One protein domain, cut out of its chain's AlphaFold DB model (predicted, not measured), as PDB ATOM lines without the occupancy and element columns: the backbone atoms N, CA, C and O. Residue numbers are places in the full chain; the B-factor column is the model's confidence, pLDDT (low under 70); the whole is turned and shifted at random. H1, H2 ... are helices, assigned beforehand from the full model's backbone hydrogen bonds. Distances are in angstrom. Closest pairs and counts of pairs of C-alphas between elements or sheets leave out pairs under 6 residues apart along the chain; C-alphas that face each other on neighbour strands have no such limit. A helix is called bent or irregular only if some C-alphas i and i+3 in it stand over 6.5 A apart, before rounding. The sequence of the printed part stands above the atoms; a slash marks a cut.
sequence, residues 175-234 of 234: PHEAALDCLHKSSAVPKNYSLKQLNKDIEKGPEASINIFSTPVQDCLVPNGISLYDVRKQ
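What this domain is: This is residues 175 to 234 of the 234 residues of an uncharacterized protein of Bombiscardovia coagulans (UniProt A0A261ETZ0). The longest helix, H2, stands crosswise to a pair of shorter helices, H1 and H3, which lie near each other and run opposite ways; H2 meets H1 with its first residues, 195 to 199, and keeps apart from H3. After H3 a tail with no named element, residues 225 to 234, runs out to one end of the longest axis. The printed part has 60 residues with three named helices, in the order H1, H2, H3, and no named strand; the class is all helix, with 34 of the 60 residues in the helices. The whole is compact, with a radius of gyration of the C-alphas of 10.5 A, and elongated in outline, spanning 32 by 20 by 17 A.

Where its parts are: Start with H2, residues 195 to 207: find C-alpha 195 at (-40.579, 34.367, -7.997), from which the helix runs 17.1 A to C-alpha 207. H2 is irregular, with C-alphas 203 and 206 standing 9.2 A apart, and its line is a rough one. Go back to C-alpha 175 at (-38.320, 39.899, 0.737), where H1 begins; it holds residues 175 to 185 and is 15.3 A long. H3 holds residues 215 to 224 and runs 14.4 A, ending at C-alpha 224 at (-40.074, 44.832, 1.087). H3 is neither bent nor irregular, but only just: C-alphas 220 and 223 are 6.3 A apart.

How they stand to each other: Look from H2 to H1: they touch with residues 195 to 199 of H2 alone, and the closest C-alphas are those of Leu 195 and Leu 180, 6.4 A apart. Their lines are about perpendicular, at 90 degrees. Next look from H1 to H3: they touch, and the closest C-alphas, those of Ala 179 and Cys 220, are 5.2 A apart. H1 and H3 run opposite ways at a shallow tilt of 34 degrees, only just short of steep. H2 and H3 are apart, though they follow each other in the chain. On the backbone, every O i to N i+4 pair of H1 is within hydrogen-bond range, against 7 of 9 in H2 and 3 of 6 in H3.

The domain as a whole: The two C-alphas farthest apart are those of Asn 192 and Gln 234, 33.0 A; Gln 234 is the chain's last residue. The printed part has no cut. The links from H1 to H2, with 9 residues, and from H2 to H3, with 7 residues, are both short. The mean pLDDT of the printed part is 90.8; look for values under 70 at residues 230 to 234.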
ATOM      1  N   PRO A 175     -37.578  38.700   1.137       94.62
ATOM      2  CA  PRO A 175     -38.320  39.899   0.737       94.62
ATOM      3  C   PRO A 175     -38.949  39.783  -0.658       94.62
ATOM      4  O   PRO A 175     -40.007  40.354  -0.910       94.62
ATOM      5  N   HIS A 176     -38.358  39.000  -1.565       96.38
ATOM      6  CA  HIS A 176     -38.914  38.798  -2.903       96.38
ATOM      7  C   HIS A 176     -40.133  37.862  -2.867       96.38
ATOM      8  O   HIS A 176     -41.070  38.046  -3.642       96.38
ATOM      9  N   GLU A 177     -40.168  36.888  -1.950       96.62
ATOM     10  CA  GLU A 177     -41.369  36.072  -1.716       96.62
ATOM     11  C   GLU A 177     -42.509  36.922  -1.142       96.62
ATOM     12  O   GLU A 177     -43.646  36.810  -1.602       96.62
ATOM     13  N   ALA A 178     -42.203  37.810  -0.193       97.12
ATOM     14  CA  ALA A 178     -43.175  38.746   0.362       97.12
ATOM     15  C   ALA A 178     -43.730  39.709  -0.691       97.12
ATOM     16  O   ALA A 178     -44.947  39.867  -0.815       97.12
ATOM     17  N   ALA A 179     -42.847  40.296  -1.502       97.38
ATOM     18  CA  ALA A 179     -43.240  41.145  -2.613       97.38
ATOM     19  C   ALA A 179     -44.126  40.386  -3.612       97.38
ATOM     20  O   ALA A 179     -45.177  40.892  -3.998       97.38
ATOM     21  N   LEU A 180     -43.766  39.154  -3.989       97.69
ATOM     22  CA  LEU A 180     -44.577  38.327  -4.885       97.69
ATOM     23  C   LEU A 180     -45.971  38.030  -4.312       97.69
ATOM     24  O   LEU A 180     -46.961  38.110  -5.040       97.69
ATOM     25  N   ASP A 181     -46.059  37.691  -3.025       97.38
ATOM     26  CA  ASP A 181     -47.337  37.474  -2.338       97.38
ATOM     27  C   ASP A 181     -48.203  38.744  -2.365       97.38
ATOM     28  O   ASP A 181     -49.382  38.681  -2.725       97.38
ATOM     29  N   CYS A 182     -47.613  39.913  -2.087       97.75
ATOM     30  CA  CYS A 182     -48.293  41.205  -2.212       97.75
ATOM     31  C   CYS A 182     -48.800  41.452  -3.641       97.75
ATOM     32  O   CYS A 182     -49.978  41.768  -3.825       97.75
ATOM     33  N   LEU A 183     -47.955  41.243  -4.657       97.75
ATOM     34  CA  LEU A 183     -48.295  41.465  -6.067       97.75
ATOM     35  C   LEU A 183     -49.462  40.585  -6.532       97.75
ATOM     36  O   LEU A 183     -50.334  41.040  -7.275       97.75
ATOM     37  N   HIS A 184     -49.507  39.327  -6.087       97.81
ATOM     38  CA  HIS A 184     -50.631  38.440  -6.377       97.81
ATOM     39  C   HIS A 184     -51.908  38.863  -5.649       97.81
ATOM     40  O   HIS A 184     -52.982  38.863  -6.256       97.81
ATOM     41  N   LYS A 185     -51.816  39.247  -4.371       96.25
ATOM     42  CA  LYS A 185     -52.970  39.694  -3.575       96.25
ATOM     43  C   LYS A 185     -53.592  40.980  -4.116       96.25
ATOM     44  O   LYS A 185     -54.814  41.090  -4.142       96.25
ATOM     45  N   SER A 186     -52.774  41.919  -4.586       95.06
ATOM     46  CA  SER A 186     -53.232  43.176  -5.191       95.06
ATOM     47  C   SER A 186     -53.659  43.031  -6.654       95.06
ATOM     48  O   SER A 186     -54.158  43.987  -7.241       95.06
ATOM     49  N   SER A 187     -53.498  41.843  -7.253       96.31
ATOM     50  CA  SER A 187     -53.705  41.603  -8.689       96.31
ATOM     51  C   SER A 187     -52.838  42.493  -9.595       96.31
ATOM     52  O   SER A 187     -53.187  42.722 -10.752       96.31
ATOM     53  N   ALA A 188     -51.694  42.976  -9.093       96.44
ATOM     54  CA  ALA A 188     -50.730  43.757  -9.868       96.44
ATOM     55  C   ALA A 188     -50.005  42.909 -10.929       96.44
ATOM     56  O   ALA A 188     -49.470  43.448 -11.897       96.44
ATOM     57  N   VAL A 189     -50.001  41.583 -10.763       97.25
ATOM     58  CA  VAL A 189     -49.416  40.622 -11.707       97.25
ATOM     59  C   VAL A 189     -50.364  39.440 -11.966       97.25
ATOM     60  O   VAL A 189     -51.228  39.139 -11.136       97.25
ATOM     61  N   PRO A 190     -50.226  38.733 -13.105       96.19
ATOM     62  CA  PRO A 190     -50.985  37.512 -13.379       96.19
ATOM     63  C   PRO A 190     -50.746  36.413 -12.334       96.19
ATOM     64  O   PRO A 190     -49.647  36.276 -11.816       96.19
ATOM     65  N   LYS A 191     -51.736  35.542 -12.091       94.94
ATOM     66  CA  LYS A 191     -51.637  34.441 -11.100       94.94
ATOM     67  C   LYS A 191     -50.503  33.436 -11.348       94.94
ATOM     68  O   LYS A 191     -50.134  32.703 -10.440       94.94
ATOM     69  N   ASN A 192     -50.029  33.325 -12.589       96.38
ATOM     70  CA  ASN A 192     -48.921  32.447 -12.972       96.38
ATOM     71  C   ASN A 192     -47.561  33.163 -12.951       96.38
ATOM     72  O   ASN A 192     -46.554  32.561 -13.334       96.38
ATOM     73  N   TYR A 193     -47.524  34.433 -12.545       97.75
ATOM     74  CA  TYR A 193     -46.283  35.140 -12.293       97.75
ATOM     75  C   TYR A 193     -45.539  34.442 -11.149       97.75
ATOM     76  O   TYR A 193     -46.134  33.929 -10.206       97.75
ATOM     77  N   SER A 194     -44.222  34.322 -11.270       97.50
ATOM     78  CA  SER A 194     -43.427  33.483 -10.371       97.50
ATOM     79  C   SER A 194     -42.297  34.278  -9.750       97.50
ATOM     80  O   SER A 194     -41.867  35.285 -10.308       97.50
ATOM     81  N   LEU A 195     -41.749  33.772  -8.646       96.56
ATOM     82  CA  LEU A 195     -40.579  34.367  -7.997       96.56
ATOM     83  C   LEU A 195     -39.399  34.505  -8.967       96.56
ATOM     84  O   LEU A 195     -38.728  35.528  -9.006       96.56
ATOM     85  N   LYS A 196     -39.202  33.502  -9.832       97.00
ATOM     86  CA  LYS A 196     -38.183  33.544 -10.887       97.00
ATOM     87  C   LYS A 196     -38.415  34.694 -11.871       97.00
ATOM     88  O   LYS A 196     -37.453  35.308 -12.323       97.00
ATOM     89  N   GLN A 197     -39.671  34.961 -12.225       97.25
ATOM     90  CA  GLN A 197     -40.009  36.065 -13.120       97.25
ATOM     91  C   GLN A 197     -39.841  37.418 -12.420       97.25
ATOM     92  O   GLN A 197     -39.285  38.321 -13.034       97.25
ATOM     93  N   LEU A 198     -40.228  37.523 -11.144       97.12
ATOM     94  CA  LEU A 198     -40.006  38.717 -10.326       97.12
ATOM     95  C   LEU A 198     -38.527  39.096 -10.274       97.12
ATOM     96  O   LEU A 198     -38.174  40.218 -10.620       97.12
ATOM     97  N   ASN A 199     -37.659  38.149  -9.915       95.88
ATOM     98  CA  ASN A 199     -36.217  38.394  -9.827       95.88
ATOM     99  C   ASN A 199     -35.658  38.886 -11.168       95.88
ATOM    100  O   ASN A 199     -34.955  39.889 -11.222       95.88
ATOM    101  N   LYS A 200     -36.061  38.233 -12.263       96.06
ATOM    102  CA  LYS A 200     -35.653  38.617 -13.616       96.06
ATOM    103  C   LYS A 200     -36.146  40.012 -14.010       96.06
ATOM    104  O   LYS A 200     -35.439  40.731 -14.708       96.06
ATOM    105  N   ASP A 201     -37.363  40.380 -13.630       95.62
ATOM    106  CA  ASP A 201     -37.933  41.687 -13.956       95.62
ATOM    107  C   ASP A 201     -37.279  42.807 -13.135       95.62
ATOM    108  O   ASP A 201     -36.983  43.859 -13.691       95.62
ATOM    109  N   ILE A 202     -36.962  42.561 -11.859       93.50
ATOM    110  CA  ILE A 202     -36.178  43.480 -11.016       93.50
ATOM    111  C   ILE A 202     -34.805  43.746 -11.649       93.50
ATOM    112  O   ILE A 202     -34.428  44.903 -11.820       93.50
ATOM    113  N   GLU A 203     -34.090  42.694 -12.061       91.75
ATOM    114  CA  GLU A 203     -32.782  42.803 -12.727       91.75
ATOM    115  C   GLU A 203     -32.856  43.580 -14.048       91.75
ATOM    116  O   GLU A 203     -31.961  44.356 -14.379       91.75
ATOM    117  N   LYS A 204     -33.930  43.377 -14.817       91.50
ATOM    118  CA  LYS A 204     -34.130  44.025 -16.119       91.50
ATOM    119  C   LYS A 204     -34.573  45.476 -16.034       91.50
ATOM    120  O   LYS A 204     -34.486  46.189 -17.037       91.50
ATOM    121  N   GLY A 205     -35.085  45.914 -14.887       88.38
ATOM    122  CA  GLY A 205     -35.476  47.299 -14.693       88.38
ATOM    123  C   GLY A 205     -36.495  47.762 -15.758       88.38
ATOM    124  O   GLY A 205     -37.551  47.151 -15.939       88.38
ATOM    125  N   PRO A 206     -36.170  48.811 -16.535       86.94
ATOM    126  CA  PRO A 206     -36.941  49.270 -17.694       86.94
ATOM    127  C   PRO A 206     -37.388  48.223 -18.721       86.94
ATOM    128  O   PRO A 206     -38.386  48.458 -19.404       86.94
ATOM    129  N   GLU A 207     -36.661  47.115 -18.864       89.00
ATOM    130  CA  GLU A 207     -36.905  46.066 -19.868       89.00
ATOM    131  C   GLU A 207     -37.663  44.849 -19.306       89.00
ATOM    132  O   GLU A 207     -37.698  43.770 -19.915       89.00
ATOM    133  N   ALA A 208     -38.230  44.992 -18.109       92.25
ATOM    134  CA  ALA A 208     -39.023  43.972 -17.445       92.25
ATOM    135  C   ALA A 208     -40.259  43.553 -18.258       92.25
ATOM    136  O   ALA A 208     -40.808  44.309 -19.062       92.25
ATOM    137  N   SER A 209     -40.732  42.327 -18.015       92.44
ATOM    138  CA  SER A 209     -41.954  41.813 -18.644       92.44
ATOM    139  C   SER A 209     -43.236  42.483 -18.131       92.44
ATOM    140  O   SER A 209     -44.259  42.468 -18.816       92.44
ATOM    141  N   ILE A 210     -43.164  43.101 -16.950       92.62
ATOM    142  CA  ILE A 210     -44.201  43.948 -16.359       92.62
ATOM    143  C   ILE A 210     -43.658  45.363 -16.154       92.62
ATOM    144  O   ILE A 210     -42.451  45.569 -16.047       92.62
ATOM    145  N   ASN A 211     -44.545  46.352 -16.024       92.50
ATOM    146  CA  ASN A 211     -44.125  47.693 -15.620       92.50
ATOM    147  C   ASN A 211     -43.805  47.720 -14.116       92.50
ATOM    148  O   ASN A 211     -44.671  48.039 -13.294       92.50
ATOM    149  N   ILE A 212     -42.555  47.412 -13.768       91.94
ATOM    150  CA  ILE A 212     -42.093  47.386 -12.376       91.94
ATOM    151  C   ILE A 212     -42.118  48.761 -11.696       91.94
ATOM    152  O   ILE A 212     -42.096  48.828 -10.474       91.94
ATOM    153  N   PHE A 213     -42.223  49.852 -12.463       90.75
ATOM    154  CA  PHE A 213     -42.331  51.224 -11.952       90.75
ATOM    155  C   PHE A 213     -43.782  51.703 -11.805       90.75
ATOM    156  O   PHE A 213     -44.022  52.860 -11.457       90.75
ATOM    157  N   SER A 214     -44.768  50.855 -12.109       92.19
ATOM    158  CA  SER A 214     -46.173  51.192 -11.873       92.19
ATOM    159  C   SER A 214     -46.476  51.245 -10.374       92.19
ATOM    160  O   SER A 214     -45.925  50.463  -9.600       92.19
ATOM    161  N   THR A 215     -47.381  52.140  -9.964       92.44
ATOM    162  CA  THR A 215     -47.768  52.306  -8.551       92.44
ATOM    163  C   THR A 215     -48.163  50.986  -7.878       92.44
ATOM    164  O   THR A 215     -47.571  50.684  -6.849       92.44
ATOM    165  N   PRO A 216     -49.031  50.128  -8.464       94.38
ATOM    166  CA  PRO A 216     -49.412  48.867  -7.819       94.38
ATOM    167  C   PRO A 216     -48.243  47.902  -7.593       94.38
ATOM    168  O   PRO A 216     -48.290  47.087  -6.676       94.38
ATOM    169  N   VAL A 217     -47.200  47.974  -8.429       95.25
ATOM    170  CA  VAL A 217     -45.992  47.163  -8.251       95.25
ATOM    171  C   VAL A 217     -45.090  47.785  -7.187       95.25
ATOM    172  O   VAL A 217     -44.673  47.092  -6.264       95.25
ATOM    173  N   GLN A 218     -44.844  49.095  -7.256       93.62
ATOM    174  CA  GLN A 218     -44.017  49.814  -6.280       93.62
ATOM    175  C   GLN A 218     -44.576  49.734  -4.853       93.62
ATOM    176  O   GLN A 218     -43.802  49.575  -3.914       93.62
ATOM    177  N   ASP A 219     -45.901  49.730  -4.692       94.81
ATOM    178  CA  ASP A 219     -46.568  49.551  -3.395       94.81
ATOM    179  C   ASP A 219     -46.262  48.194  -2.736       94.81
ATOM    180  O   ASP A 219     -46.382  48.067  -1.520       94.81
ATOM    181  N   CYS A 220     -45.849  47.193  -3.522       96.50
ATOM    182  CA  CYS A 220     -45.425  45.883  -3.035       96.50
ATOM    183  C   CYS A 220     -43.903  45.732  -2.942       96.50
ATOM    184  O   CYS A 220     -43.421  45.002  -2.080       96.50
ATOM    185  N   LEU A 221     -43.142  46.383  -3.824       95.31
ATOM    186  CA  LEU A 221     -41.682  46.273  -3.841       95.31
ATOM    187  C   LEU A 221     -41.032  47.091  -2.719       95.31
ATOM    188  O   LEU A 221     -40.248  46.552  -1.940       95.31
ATOM    189  N   VAL A 222     -41.397  48.370  -2.605       94.31
ATOM    190  CA  VAL A 222     -40.740  49.319  -1.695       94.31
ATOM    191  C   VAL A 222     -40.807  48.877  -0.229       94.31
ATOM    192  O   VAL A 222     -39.749  48.807   0.388       94.31
ATOM    193  N   PRO A 223     -41.966  48.487   0.345       95.00
ATOM    194  CA  PRO A 223     -42.014  48.094   1.757       95.00
ATOM    195  C   PRO A 223     -41.333  46.741   2.036       95.00
ATOM    196  O   PRO A 223     -41.237  46.312   3.179       95.00
ATOM    197  N   ASN A 224     -40.893  46.037   0.990       95.12
ATOM    198  CA  ASN A 224     -40.074  44.832   1.087       95.12
ATOM    199  C   ASN A 224     -38.584  45.129   0.832       95.12
ATOM    200  O   ASN A 224     -37.812  44.211   0.563       95.12
ATOM    201  N   GLY A 225     -38.176  46.402   0.886       90.50
ATOM    202  CA  GLY A 225     -36.793  46.837   0.679       90.50
ATOM    203  C   GLY A 225     -36.321  46.770  -0.777       90.50
ATOM    204  O   GLY A 225     -35.123  46.847  -1.037       90.50
ATOM    205  N   ILE A 226     -37.238  46.612  -1.739       92.06
ATOM    206  CA  ILE A 226     -36.915  46.527  -3.168       92.06
ATOM    207  C   ILE A 226     -37.197  47.892  -3.807       92.06
ATOM    208  O   ILE A 226     -38.254  48.132  -4.392       92.06
ATOM    209  N   SER A 227     -36.235  48.803  -3.692       84.94
ATOM    210  CA  SER A 227     -36.330  50.142  -4.280       84.94
ATOM    211  C   SER A 227     -35.692  50.186  -5.663       84.94
ATOM    212  O   SER A 227     -34.500  49.929  -5.822       84.94
ATOM    213  N   LEU A 228     -36.487  50.546  -6.673       80.69
ATOM    214  CA  LEU A 228     -36.041  50.670  -8.060       80.69
ATOM    215  C   LEU A 228     -36.281  52.092  -8.560       80.69
ATOM    216  O   LEU A 228     -37.398  52.600  -8.488       80.69
ATOM    217  N   TYR A 229     -35.240  52.717  -9.104       70.56
ATOM    218  CA  TYR A 229     -35.308  54.070  -9.655       70.56
ATOM    219  C   TYR A 229     -35.330  54.007 -11.185       70.56
ATOM    220  O   TYR A 229     -34.464  53.383 -11.798       70.56
ATOM    221  N   ASP A 230     -36.316  54.651 -11.817       66.44
ATOM    222  CA  ASP A 230     -36.317  54.811 -13.275       66.44
ATOM    223  C   ASP A 230     -35.331  55.922 -13.648       66.44
ATOM    224  O   ASP A 230     -35.678  57.103 -13.663       66.44
ATOM    225  N   VAL A 231     -34.094  55.535 -13.960       62.34
ATOM    226  CA  VAL A 231     -33.012  56.455 -14.355       62.34
ATOM    227  C   VAL A 231     -33.316  57.257 -15.627       62.34
ATOM    228  O   VAL A 231     -32.585  58.183 -15.945       62.34
ATOM    229  N   ARG A 232     -34.389  56.936 -16.365       60.00
ATOM    230  CA  ARG A 232     -34.836  57.719 -17.535       60.00
ATOM    231  C   ARG A 232     -35.691  58.930 -17.161       60.00
ATOM    232  O   ARG A 232     -36.029  59.718 -18.040       60.00
ATOM    233  N   LYS A 233     -36.130  59.019 -15.903       53.00
ATOM    234  CA  LYS A 233     -36.948  60.121 -15.376       53.00
ATOM    235  C   LYS A 233     -36.155  61.094 -14.494       53.00
ATOM    236  O   LYS A 233     -36.769  62.006 -13.947       53.00
ATOM    237  N   GLN A 234     -34.846  60.879 -14.358       46.84
ATOM    238  CA  GLN A 234     -33.886  61.846 -13.815       46.84
ATOM    239  C   GLN A 234     -33.374  62.730 -14.952       46.84
ATOM    240  O   GLN A 234     -33.188  63.941 -14.712       46.84
TER     241      GLN A 234